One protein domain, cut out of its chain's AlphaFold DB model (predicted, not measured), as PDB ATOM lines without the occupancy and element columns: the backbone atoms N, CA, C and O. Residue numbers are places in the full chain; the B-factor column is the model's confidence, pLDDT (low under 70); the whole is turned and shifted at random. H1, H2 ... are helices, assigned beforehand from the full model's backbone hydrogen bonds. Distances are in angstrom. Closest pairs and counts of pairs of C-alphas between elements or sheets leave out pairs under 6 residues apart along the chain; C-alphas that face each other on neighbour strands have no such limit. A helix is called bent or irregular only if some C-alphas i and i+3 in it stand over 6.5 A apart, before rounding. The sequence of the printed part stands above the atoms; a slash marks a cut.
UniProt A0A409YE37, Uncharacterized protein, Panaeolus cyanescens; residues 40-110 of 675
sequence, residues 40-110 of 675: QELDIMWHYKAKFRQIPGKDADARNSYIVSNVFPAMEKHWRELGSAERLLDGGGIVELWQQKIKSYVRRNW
ATOM      1  N   GLN A  40      13.884  20.435  -3.758       96.38
ATOM      2  CA  GLN A  40      14.872  20.215  -4.824       96.38
ATOM      3  C   GLN A  40      14.343  19.246  -5.887       96.38
ATOM      4  O   GLN A  40      14.390  19.530  -7.079       96.38
ATOM      5  N   GLU A  41      13.726  18.146  -5.455       96.19
ATOM      6  CA  GLU A  41      13.065  17.189  -6.344       96.19
ATOM      7  C   GLU A  41      11.954  17.840  -7.169       96.19
ATOM      8  O   GLU A  41      11.837  17.624  -8.376       96.19
ATOM      9  N   LEU A  42      11.143  18.686  -6.533       96.44
ATOM     10  CA  LEU A  42      10.088  19.416  -7.225       96.44
ATOM     11  C   LEU A  42      10.637  20.378  -8.284       96.44
ATOM     12  O   LEU A  42       9.979  20.548  -9.314       96.44
ATOM     13  N   ASP A  43      11.799  20.984  -8.043       95.75
ATOM     14  CA  ASP A  43      12.469  21.878  -8.988       95.75
ATOM     15  C   ASP A  43      12.987  21.117 -10.218       95.75
ATOM     16  O   ASP A  43      12.662  21.478 -11.353       95.75
ATOM     17  N   ILE A  44      13.639  19.967 -10.000       97.44
ATOM     18  CA  ILE A  44      14.081  19.054 -11.070       97.44
ATOM     19  C   ILE A  44      12.898  18.649 -11.946       97.44
ATOM     20  O   ILE A  44      12.931  18.780 -13.172       97.44
ATOM     21  N   MET A  45      11.801  18.207 -11.326       97.38
ATOM     22  CA  MET A  45      10.591  17.862 -12.065       97.38
ATOM     23  C   MET A  45      10.060  19.071 -12.852       97.38
ATOM     24  O   MET A  45       9.635  18.934 -14.000       97.38
ATOM     25  N   TRP A  46      10.077  20.273 -12.269       95.50
ATOM     26  CA  TRP A  46       9.516  21.469 -12.896       95.50
ATOM     27  C   TRP A  46      10.179  21.828 -14.229       95.50
ATOM     28  O   TRP A  46       9.479  22.314 -15.125       95.50
ATOM     29  N   HIS A  47      11.464  21.510 -14.409       97.12
ATOM     30  CA  HIS A  47      12.193  21.713 -15.664       97.12
ATOM     31  C   HIS A  47      11.507  21.033 -16.871       97.12
ATOM     32  O   HIS A  47      11.422  21.590 -17.967       97.12
ATOM     33  N   TYR A  48      10.883  19.869 -16.659       97.62
ATOM     34  CA  TYR A  48      10.212  19.085 -17.707       97.62
ATOM     35  C   TYR A  48       8.751  19.489 -17.956       97.62
ATOM     36  O   TYR A  48       8.099  19.026 -18.900       97.62
ATOM     37  N   LYS A  49       8.201  20.377 -17.125       95.94
ATOM     38  CA  LYS A  49       6.777  20.724 -17.136       95.94
ATOM     39  C   LYS A  49       6.322  21.379 -18.436       95.94
ATOM     40  O   LYS A  49       5.184  21.160 -18.856       95.94
ATOM     41  N   ALA A  50       7.159  22.217 -19.047       92.44
ATOM     42  CA  ALA A  50       6.806  22.935 -20.272       92.44
ATOM     43  C   ALA A  50       6.581  21.966 -21.443       92.44
ATOM     44  O   ALA A  50       5.506  21.988 -22.044       92.44
ATOM     45  N   LYS A  51       7.538  21.061 -21.675       93.31
ATOM     46  CA  LYS A  51       7.479  20.016 -22.707       93.31
ATOM     47  C   LYS A  51       6.346  19.020 -22.442       93.31
ATOM     48  O   LYS A  51       5.517  18.786 -23.312       93.31
ATOM     49  N   PHE A  52       6.187  18.540 -21.205       94.94
ATOM     50  CA  PHE A  52       5.069  17.649 -20.861       94.94
ATOM     51  C   PHE A  52       3.686  18.265 -21.137       94.94
ATOM     52  O   PHE A  52       2.732  17.575 -21.507       94.94
ATOM     53  N   ARG A  53       3.538  19.585 -20.960       92.12
ATOM     54  CA  ARG A  53       2.279  20.296 -21.234       92.12
ATOM     55  C   ARG A  53       1.926  20.377 -22.717       92.12
ATOM     56  O   ARG A  53       0.760  20.650 -23.004       92.12
ATOM     57  N   GLN A  54       2.887  20.143 -23.606       90.56
ATOM     58  CA  GLN A  54       2.670  20.034 -25.048       90.56
ATOM     59  C   GLN A  54       2.131  18.651 -25.442       90.56
ATOM     60  O   GLN A  54       1.651  18.488 -26.550       90.56
ATOM     61  N   ILE A  55       2.123  17.659 -24.548       90.19
ATOM     62  CA  ILE A  55       1.528  16.354 -24.859       90.19
ATOM     63  C   ILE A  55       0.004  16.432 -24.654       90.19
ATOM     64  O   ILE A  55      -0.441  16.863 -23.570       90.19
ATOM     65  N   PRO A  56      -0.822  16.024 -25.639       85.06
ATOM     66  CA  PRO A  56      -2.277  16.030 -25.525       85.06
ATOM     67  C   PRO A  56      -2.767  15.311 -24.267       85.06
ATOM     68  O   PRO A  56      -2.351  14.204 -23.946       85.06
ATOM     69  N   GLY A  57      -3.696  15.928 -23.530       85.62
ATOM     70  CA  GLY A  57      -4.175  15.370 -22.258       85.62
ATOM     71  C   GLY A  57      -4.891  14.015 -22.369       85.62
ATOM     72  O   GLY A  57      -4.946  13.296 -21.375       85.62
ATOM     73  N   LYS A  58      -5.441  13.682 -23.548       84.81
ATOM     74  CA  LYS A  58      -6.103  12.393 -23.828       84.81
ATOM     75  C   LYS A  58      -5.111  11.254 -24.069       84.81
ATOM     76  O   LYS A  58      -5.500  10.104 -23.904       84.81
ATOM     77  N   ASP A  59      -3.874  11.568 -24.439       89.50
ATOM     78  CA  ASP A  59      -2.855  10.568 -24.733       89.50
ATOM     79  C   ASP A  59      -2.147  10.162 -23.434       89.50
ATOM     80  O   ASP A  59      -1.121  10.719 -23.028       89.50
ATOM     81  N   ALA A  60      -2.794   9.262 -22.693       91.50
ATOM     82  CA  ALA A  60      -2.290   8.796 -21.408       91.50
ATOM     83  C   ALA A  60      -0.957   8.049 -21.553       91.50
ATOM     84  O   ALA A  60      -0.130   8.131 -20.638       91.50
ATOM     85  N   ASP A  61      -0.751   7.383 -22.689       93.31
ATOM     86  CA  ASP A  61       0.408   6.544 -22.965       93.31
ATOM     87  C   ASP A  61       1.615   7.392 -23.349       93.31
ATOM     88  O   ASP A  61       2.653   7.259 -22.703       93.31
ATOM     89  N   ALA A  62       1.473   8.368 -24.254       92.31
ATOM     90  CA  ALA A  62       2.555   9.310 -24.553       92.31
ATOM     91  C   ALA A  62       2.958  10.128 -23.319       92.31
ATOM     92  O   ALA A  62       4.139  10.372 -23.071       92.31
ATOM     93  N   ARG A  63       1.990  10.517 -22.477       94.25
ATOM     94  CA  ARG A  63       2.278  11.207 -21.207       94.25
ATOM     95  C   ARG A  63       3.037  10.305 -20.238       94.25
ATOM     96  O   ARG A  63       3.961  10.770 -19.579       94.25
ATOM     97  N   ASN A  64       2.650   9.037 -20.124       95.38
ATOM     98  CA  ASN A  64       3.354   8.079 -19.276       95.38
ATOM     99  C   ASN A  64       4.762   7.797 -19.782       95.38
ATOM    100  O   ASN A  64       5.694   7.838 -18.985       95.38
ATOM    101  N   SER A  65       4.898   7.554 -21.084       96.56
ATOM    102  CA  SER A  65       6.175   7.359 -21.757       96.56
ATOM    103  C   SER A  65       7.085   8.559 -21.510       96.56
ATOM    104  O   SER A  65       8.183   8.385 -21.003       96.56
ATOM    105  N   TYR A  66       6.594   9.789 -21.682       97.38
ATOM    106  CA  TYR A  66       7.388  10.985 -21.402       97.38
ATOM    107  C   TYR A  66       7.871  11.065 -19.948       97.38
ATOM    108  O   TYR A  66       9.029  11.399 -19.702       97.38
ATOM    109  N   ILE A  67       7.002  10.758 -18.978       97.06
ATOM    110  CA  ILE A  67       7.373  10.757 -17.556       97.06
ATOM    111  C   ILE A  67       8.467   9.719 -17.289       97.06
ATOM    112  O   ILE A  67       9.444  10.043 -16.622       97.06
ATOM    113  N   VAL A  68       8.319   8.504 -17.822       96.38
ATOM    114  CA  VAL A  68       9.272   7.400 -17.622       96.38
ATOM    115  C   VAL A  68      10.595   7.656 -18.341       96.38
ATOM    116  O   VAL A  68      11.640   7.371 -17.779       96.38
ATOM    117  N   SER A  69      10.573   8.226 -19.545       97.12
ATOM    118  CA  SER A  69      11.777   8.426 -20.357       97.12
ATOM    119  C   SER A  69      12.531   9.722 -20.051       97.12
ATOM    120  O   SER A  69      13.697   9.823 -20.404       97.12
ATOM    121  N   ASN A  70      11.893  10.727 -19.433       97.75
ATOM    122  CA  ASN A  70      12.517  12.044 -19.216       97.75
ATOM    123  C   ASN A  70      12.542  12.465 -17.746       97.75
ATOM    124  O   ASN A  70      13.586  12.852 -17.233       97.75
ATOM    125  N   VAL A  71      11.396  12.407 -17.062       97.31
ATOM    126  CA  VAL A  71      11.285  12.921 -15.686       97.31
ATOM    127  C   VAL A  71      11.913  11.948 -14.695       97.31
ATOM    128  O   VAL A  71      12.644  12.365 -13.803       97.31
ATOM    129  N   PHE A  72      11.626  10.655 -14.847       96.75
ATOM    130  CA  PHE A  72      12.123   9.629 -13.940       96.75
ATOM    131  C   PHE A  72      13.658   9.501 -13.951       96.75
ATOM    132  O   PHE A  72      14.223   9.553 -12.864       96.75
ATOM    133  N   PRO A  73      14.360   9.457 -15.102       97.19
ATOM    134  CA  PRO A  73      15.819   9.321 -15.110       97.19
ATOM    135  C   PRO A  73      16.533  10.521 -14.477       97.19
ATOM    136  O   PRO A  73      17.562  10.363 -13.828       97.19
ATOM    137  N   ALA A  74      15.971  11.728 -14.611       97.31
ATOM    138  CA  ALA A  74      16.505  12.921 -13.959       97.31
ATOM    139  C   ALA A  74      16.364  12.861 -12.430       97.31
ATOM    140  O   ALA A  74      17.286  13.221 -11.702       97.31
ATOM    141  N   MET A  75      15.220  12.368 -11.949       97.19
ATOM    142  CA  MET A  75      14.981  12.127 -10.524       97.19
ATOM    143  C   MET A  75      15.896  11.031  -9.976       97.19
ATOM    144  O   MET A  75      16.483  11.192  -8.913       97.19
ATOM    145  N   GLU A  76      16.051   9.940 -10.721       95.06
ATOM    146  CA  GLU A  76      16.919   8.828 -10.352       95.06
ATOM    147  C   GLU A  76      18.385   9.261 -10.264       95.06
ATOM    148  O   GLU A  76      19.055   8.954  -9.280       95.06
ATOM    149  N   LYS A  77      18.868  10.040 -11.243       96.06
ATOM    150  CA  LYS A  77      20.211  10.630 -11.217       96.06
ATOM    151  C   LYS A  77      20.432  11.452  -9.945       96.06
ATOM    152  O   LYS A  77      21.426  11.249  -9.256       96.06
ATOM    153  N   HIS A  78      19.481  12.316  -9.600       96.00
ATOM    154  CA  HIS A  78      19.555  13.121  -8.383       96.00
ATOM    155  C   HIS A  78      19.574  12.270  -7.104       96.00
ATOM    156  O   HIS A  78      20.353  12.534  -6.192       96.00
ATOM    157  N   TRP A  79      18.766  11.209  -7.035       95.12
ATOM    158  CA  TRP A  79      18.790  10.293  -5.892       95.12
ATOM    159  C   TRP A  79      20.111   9.532  -5.771       95.12
ATOM    160  O   TRP A  79      20.543   9.269  -4.646       95.12
ATOM    161  N   ARG A  80      20.764   9.209  -6.899       93.50
ATOM    162  CA  ARG A  80      22.086   8.556  -6.912       93.50
ATOM    163  C   ARG A  80      23.158   9.502  -6.382       93.50
ATOM    164  O   ARG A  80      23.954   9.092  -5.547       93.50
ATOM    165  N   GLU A  81      23.125  10.766  -6.798       95.44
ATOM    166  CA  GLU A  81      24.043  11.810  -6.319       95.44
ATOM    167  C   GLU A  81      23.904  12.071  -4.811       95.44
ATOM    168  O   GLU A  81      24.900  12.302  -4.132       95.44
ATOM    169  N   LEU A  82      22.687  11.976  -4.264       93.12
ATOM    170  CA  LEU A  82      22.429  12.116  -2.825       93.12
ATOM    171  C   LEU A  82      22.710  10.845  -2.007       93.12
ATOM    172  O   LEU A  82      22.541  10.868  -0.789       93.12
ATOM    173  N   GLY A  83      23.058   9.722  -2.644       90.69
ATOM    174  CA  GLY A  83      23.229   8.439  -1.954       90.69
ATOM    175  C   GLY A  83      21.945   7.921  -1.290       90.69
ATOM    176  O   GLY A  83      22.004   7.200  -0.296       90.69
ATOM    177  N   SER A  84      20.766   8.292  -1.803       85.31
ATOM    178  CA  SER A  84      19.469   7.911  -1.224       85.31
ATOM    179  C   SER A  84      19.112   6.453  -1.534       85.31
ATOM    180  O   SER A  84      18.261   6.174  -2.381       85.31
ATOM    181  N   ALA A  85      19.747   5.516  -0.824       77.88
ATOM    182  CA  ALA A  85      19.544   4.075  -0.990       77.88
ATOM    183  C   ALA A  85      18.062   3.670  -0.868       77.88
ATOM    184  O   ALA A  85      17.577   2.879  -1.671       77.88
ATOM    185  N   GLU A  86      17.297   4.290   0.038       79.44
ATOM    186  CA  GLU A  86      15.858   4.024   0.225       79.44
ATOM    187  C   GLU A  86      15.011   4.225  -1.041       79.44
ATOM    188  O   GLU A  86      13.945   3.624  -1.186       79.44
ATOM    189  N   ARG A  87      15.460   5.084  -1.964       81.44
ATOM    190  CA  ARG A  87      14.758   5.370  -3.224       81.44
ATOM    191  C   ARG A  87      15.306   4.583  -4.414       81.44
ATOM    192  O   ARG A  87      14.655   4.556  -5.455       81.44
ATOM    193  N   LEU A  88      16.466   3.951  -4.244       79.06
ATOM    194  CA  LEU A  88      17.252   3.285  -5.285       79.06
ATOM    195  C   LEU A  88      17.433   1.783  -5.052       79.06
ATOM    196  O   LEU A  88      18.193   1.150  -5.774       79.06
ATOM    197  N   LEU A  89      16.768   1.199  -4.055       76.62
ATOM    198  CA  LEU A  89      16.797  -0.245  -3.848       76.62
ATOM    199  C   LEU A  89      16.279  -0.958  -5.111       76.62
ATOM    200  O   LEU A  89      15.077  -0.969  -5.387       76.62
ATOM    201  N   ASP A  90      17.206  -1.586  -5.838       59.78
ATOM    202  CA  ASP A  90      16.996  -2.331  -7.091       59.78
ATOM    203  C   ASP A  90      16.137  -3.600  -6.923       59.78
ATOM    204  O   ASP A  90      15.861  -4.319  -7.883       59.78
ATOM    205  N   GLY A  91      15.653  -3.871  -5.707       58.59
ATOM    206  CA  GLY A  91      14.686  -4.922  -5.413       58.59
ATOM    207  C   GLY A  91      13.293  -4.598  -5.956       58.59
ATOM    208  O   GLY A  91      12.384  -4.364  -5.167       58.59
ATOM    209  N   GLY A  92      13.138  -4.567  -7.284       56.62
ATOM    210  CA  GLY A  92      11.909  -4.680  -8.090       56.62
ATOM    211  C   GLY A  92      10.754  -3.697  -7.834       56.62
ATOM    212  O   GLY A  92      10.272  -3.058  -8.760       56.62
ATOM    213  N   GLY A  93      10.284  -3.548  -6.596       71.56
ATOM    214  CA  GLY A  93       9.062  -2.811  -6.261       71.56
ATOM    215  C   GLY A  93       9.253  -1.335  -5.901       71.56
ATOM    216  O   GLY A  93       8.315  -0.547  -6.032       71.56
ATOM    217  N   ILE A  94      10.443  -0.919  -5.452       81.44
ATOM    218  CA  ILE A  94      10.664   0.455  -4.955       81.44
ATOM    219  C   ILE A  94      10.746   1.458  -6.111       81.44
ATOM    220  O   ILE A  94      10.109   2.515  -6.064       81.44
ATOM    221  N   VAL A  95      11.436   1.092  -7.192       85.12
ATOM    222  CA  VAL A  95      11.507   1.878  -8.434       85.12
ATOM    223  C   VAL A  95      10.106   2.091  -9.018       85.12
ATOM    224  O   VAL A  95       9.714   3.219  -9.331       85.12
ATOM    225  N   GLU A  96       9.301   1.031  -9.097       90.00
ATOM    226  CA  GLU A  96       7.928   1.089  -9.609       90.00
ATOM    227  C   GLU A  96       7.022   1.975  -8.746       90.00
ATOM    228  O   GLU A  96       6.241   2.777  -9.275       90.00
ATOM    229  N   LEU A  97       7.151   1.890  -7.416       92.25
ATOM    230  CA  LEU A  97       6.415   2.732  -6.476       92.25
ATOM    231  C   LEU A  97       6.715   4.219  -6.713       92.25
ATOM    232  O   LEU A  97       5.790   5.032  -6.822       92.25
ATOM    233  N   TRP A  98       7.992   4.585  -6.838       92.88
ATOM    234  CA  TRP A  98       8.397   5.970  -7.077       92.88
ATOM    235  C   TRP A  98       7.989   6.465  -8.463       92.88
ATOM    236  O   TRP A  98       7.482   7.585  -8.585       92.88
ATOM    237  N   GLN A  99       8.074   5.621  -9.494       94.12
ATOM    238  CA  GLN A  99       7.500   5.931 -10.804       94.12
ATOM    239  C   GLN A  99       5.997   6.216 -10.712       94.12
ATOM    240  O   GLN A  99       5.514   7.168 -11.327       94.12
ATOM    241  N   GLN A 100       5.234   5.435  -9.940       94.88
ATOM    242  CA  GLN A 100       3.799   5.662  -9.738       94.88
ATOM    243  C   GLN A 100       3.509   6.950  -8.960       94.88
ATOM    244  O   GLN A 100       2.576   7.683  -9.316       94.88
ATOM    245  N   LYS A 101       4.313   7.274  -7.939       95.00
ATOM    246  CA  LYS A 101       4.216   8.547  -7.206       95.00
ATOM    247  C   LYS A 101       4.488   9.738  -8.125       95.00
ATOM    248  O   LYS A 101       3.672  10.660  -8.177       95.00
ATOM    249  N   ILE A 102       5.553   9.683  -8.928       96.06
ATOM    250  CA  ILE A 102       5.898  10.715  -9.918       96.06
ATOM    251  C   ILE A 102       4.783  10.846 -10.963       96.06
ATOM    252  O   ILE A 102       4.278  11.949 -11.187       96.06
ATOM    253  N   LYS A 103       4.320   9.732 -11.551       95.56
ATOM    254  CA  LYS A 103       3.192   9.715 -12.503       95.56
ATOM    255  C   LYS A 103       1.953  10.373 -11.902       95.56
ATOM    256  O   LYS A 103       1.323  11.214 -12.547       95.56
ATOM    257  N   SER A 104       1.614  10.025 -10.663       94.31
ATOM    258  CA  SER A 104       0.458  10.571  -9.947       94.31
ATOM    259  C   SER A 104       0.589  12.071  -9.701       94.31
ATOM    260  O   SER A 104      -0.343  12.821 -10.005       94.31
ATOM    261  N   TYR A 105       1.743  12.523  -9.207       95.69
ATOM    262  CA  TYR A 105       2.012  13.935  -8.960       95.69
ATOM    263  C   TYR A 105       1.954  14.755 -10.251       95.69
ATOM    264  O   TYR A 105       1.209  15.738 -10.335       95.69
ATOM    265  N   VAL A 106       2.667  14.318 -11.293       95.25
ATOM    266  CA  VAL A 106       2.710  14.994 -12.595       95.25
ATOM    267  C   VAL A 106       1.318  15.061 -13.222       95.25
ATOM    268  O   VAL A 106       0.884  16.131 -13.649       95.25
ATOM    269  N   ARG A 107       0.552  13.963 -13.231       90.31
ATOM    270  CA  ARG A 107      -0.808  13.945 -13.801       90.31
ATOM    271  C   ARG A 107      -1.761  14.900 -13.080       90.31
ATOM    272  O   ARG A 107      -2.550  15.576 -13.742       90.31
ATOM    273  N   ARG A 108      -1.684  14.988 -11.748       90.81
ATOM    274  CA  ARG A 108      -2.546  15.872 -10.943       90.81
ATOM    275  C   ARG A 108      -2.164  17.345 -11.079       90.81
ATOM    276  O   ARG A 108      -3.048  18.206 -11.129       90.81
ATOM    277  N   ASN A 109      -0.869  17.645 -11.175       92.25
ATOM    278  CA  ASN A 109      -0.370  19.020 -11.112       92.25
ATOM    279  C   ASN A 109      -0.090  19.640 -12.488       92.25
ATOM    280  O   ASN A 109      -0.152  20.867 -12.643       92.25
ATOM    281  N   TRP A 110       0.204  18.838 -13.511       93.38
ATOM    282  CA  TRP A 110       0.578  19.318 -14.840       93.38
ATOM    283  C   TRP A 110      -0.525  19.008 -15.860       93.38
ATOM    284  O   TRP A 110      -0.489  18.041 -16.622       93.38
TER     285      TRP A 110
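Overview. This is residues 40 to 110 of the 675 residues of an uncharacterized protein of Panaeolus cyanescens (UniProt A0A409YE37). Two long helices, H3 and H5, cross as an X near the bend of H3, with the shorter H1 packed beside the second arm of H3 and running opposite to it. The chain turns back from H3 into H5 at one end of the model, where the short H4 sits against both H3b and the first part of H5. H3 runs nearly straight despite its bend, its arms at 25 degrees. The 71 printed residues hold five named helices, H1 to H5 in order, and no named strand; the class is all helix. The whole is compact, with a radius of gyration of the C-alphas of 12.2 A and spans of 35 by 24 by 18 A.

Along the chain. H1 holds residues 40 to 47 and begins at C-alpha 40, (14.872, 20.215, -4.824). After a tight link of one residue comes H2, residues 49 to 52. A short link of 7 residues leads to H3, residues 60 to 81, assigned as one helix by its hydrogen bonds but bent: C-alphas 69 and 72 are 6.5 A apart. Its arms are H3a, residues 60 to 69 and 14.1 A long, and H3b, residues 72 to 81 and 14.3 A long, ending at C-alpha 81, (24.043, 11.810, -6.319). H4 holds residues 85 to 88. H5, residues 93 to 109, is 24.3 A long and ends at C-alpha 109, (-0.370, 19.020, -11.112).

Arrangement. H3, taken whole, is the hub, touching 4 other helices. H1 touches H3b, closest at the C-alphas of Glu 41 and Met 75, 6.8 A; they run opposite ways at a shallow tilt of 34.6 degrees, only just short of steep. H2 only just touches H3a, with 3 pairs of C-alphas within 8 A, the closest those of Phe 52 and Arg 63, 7.0 A. H5 touches H3a with residues 99 to 103 alone, closest at the C-alphas of Ile 67 and Lys 103, 6.6 A; they run opposite ways at a steep tilt of 57 degrees. H5 and H3b are close but not clearly touching; their closest C-alphas, of Phe 72 and Gln 99, are 6.7 A apart. H4 touches H3b, closest at the C-alphas of Trp 79 and Arg 87, 6.9 A. H4 also touches residues 94 to 98 of H5, closest at the C-alphas of Arg 87 and Ile 94, 6.6 A. H1 and H5 are near each other, with 5 pairs of C-alphas within 10 A. H1 and H2 meet only through their link; H1 and H4 are apart. In H1, H3a, H3b and H5 every O i to N i+4 pair is within hydrogen-bond range; H2 and H4 are too short for such a pair.

Size, cuts and confidence. The two C-alphas farthest apart, of Lys 58 and Gly 83, are 36.8 A apart. The printed part has no cut and no long link. Its mean pLDDT is 90.8; residues 90 to 92 are under 70.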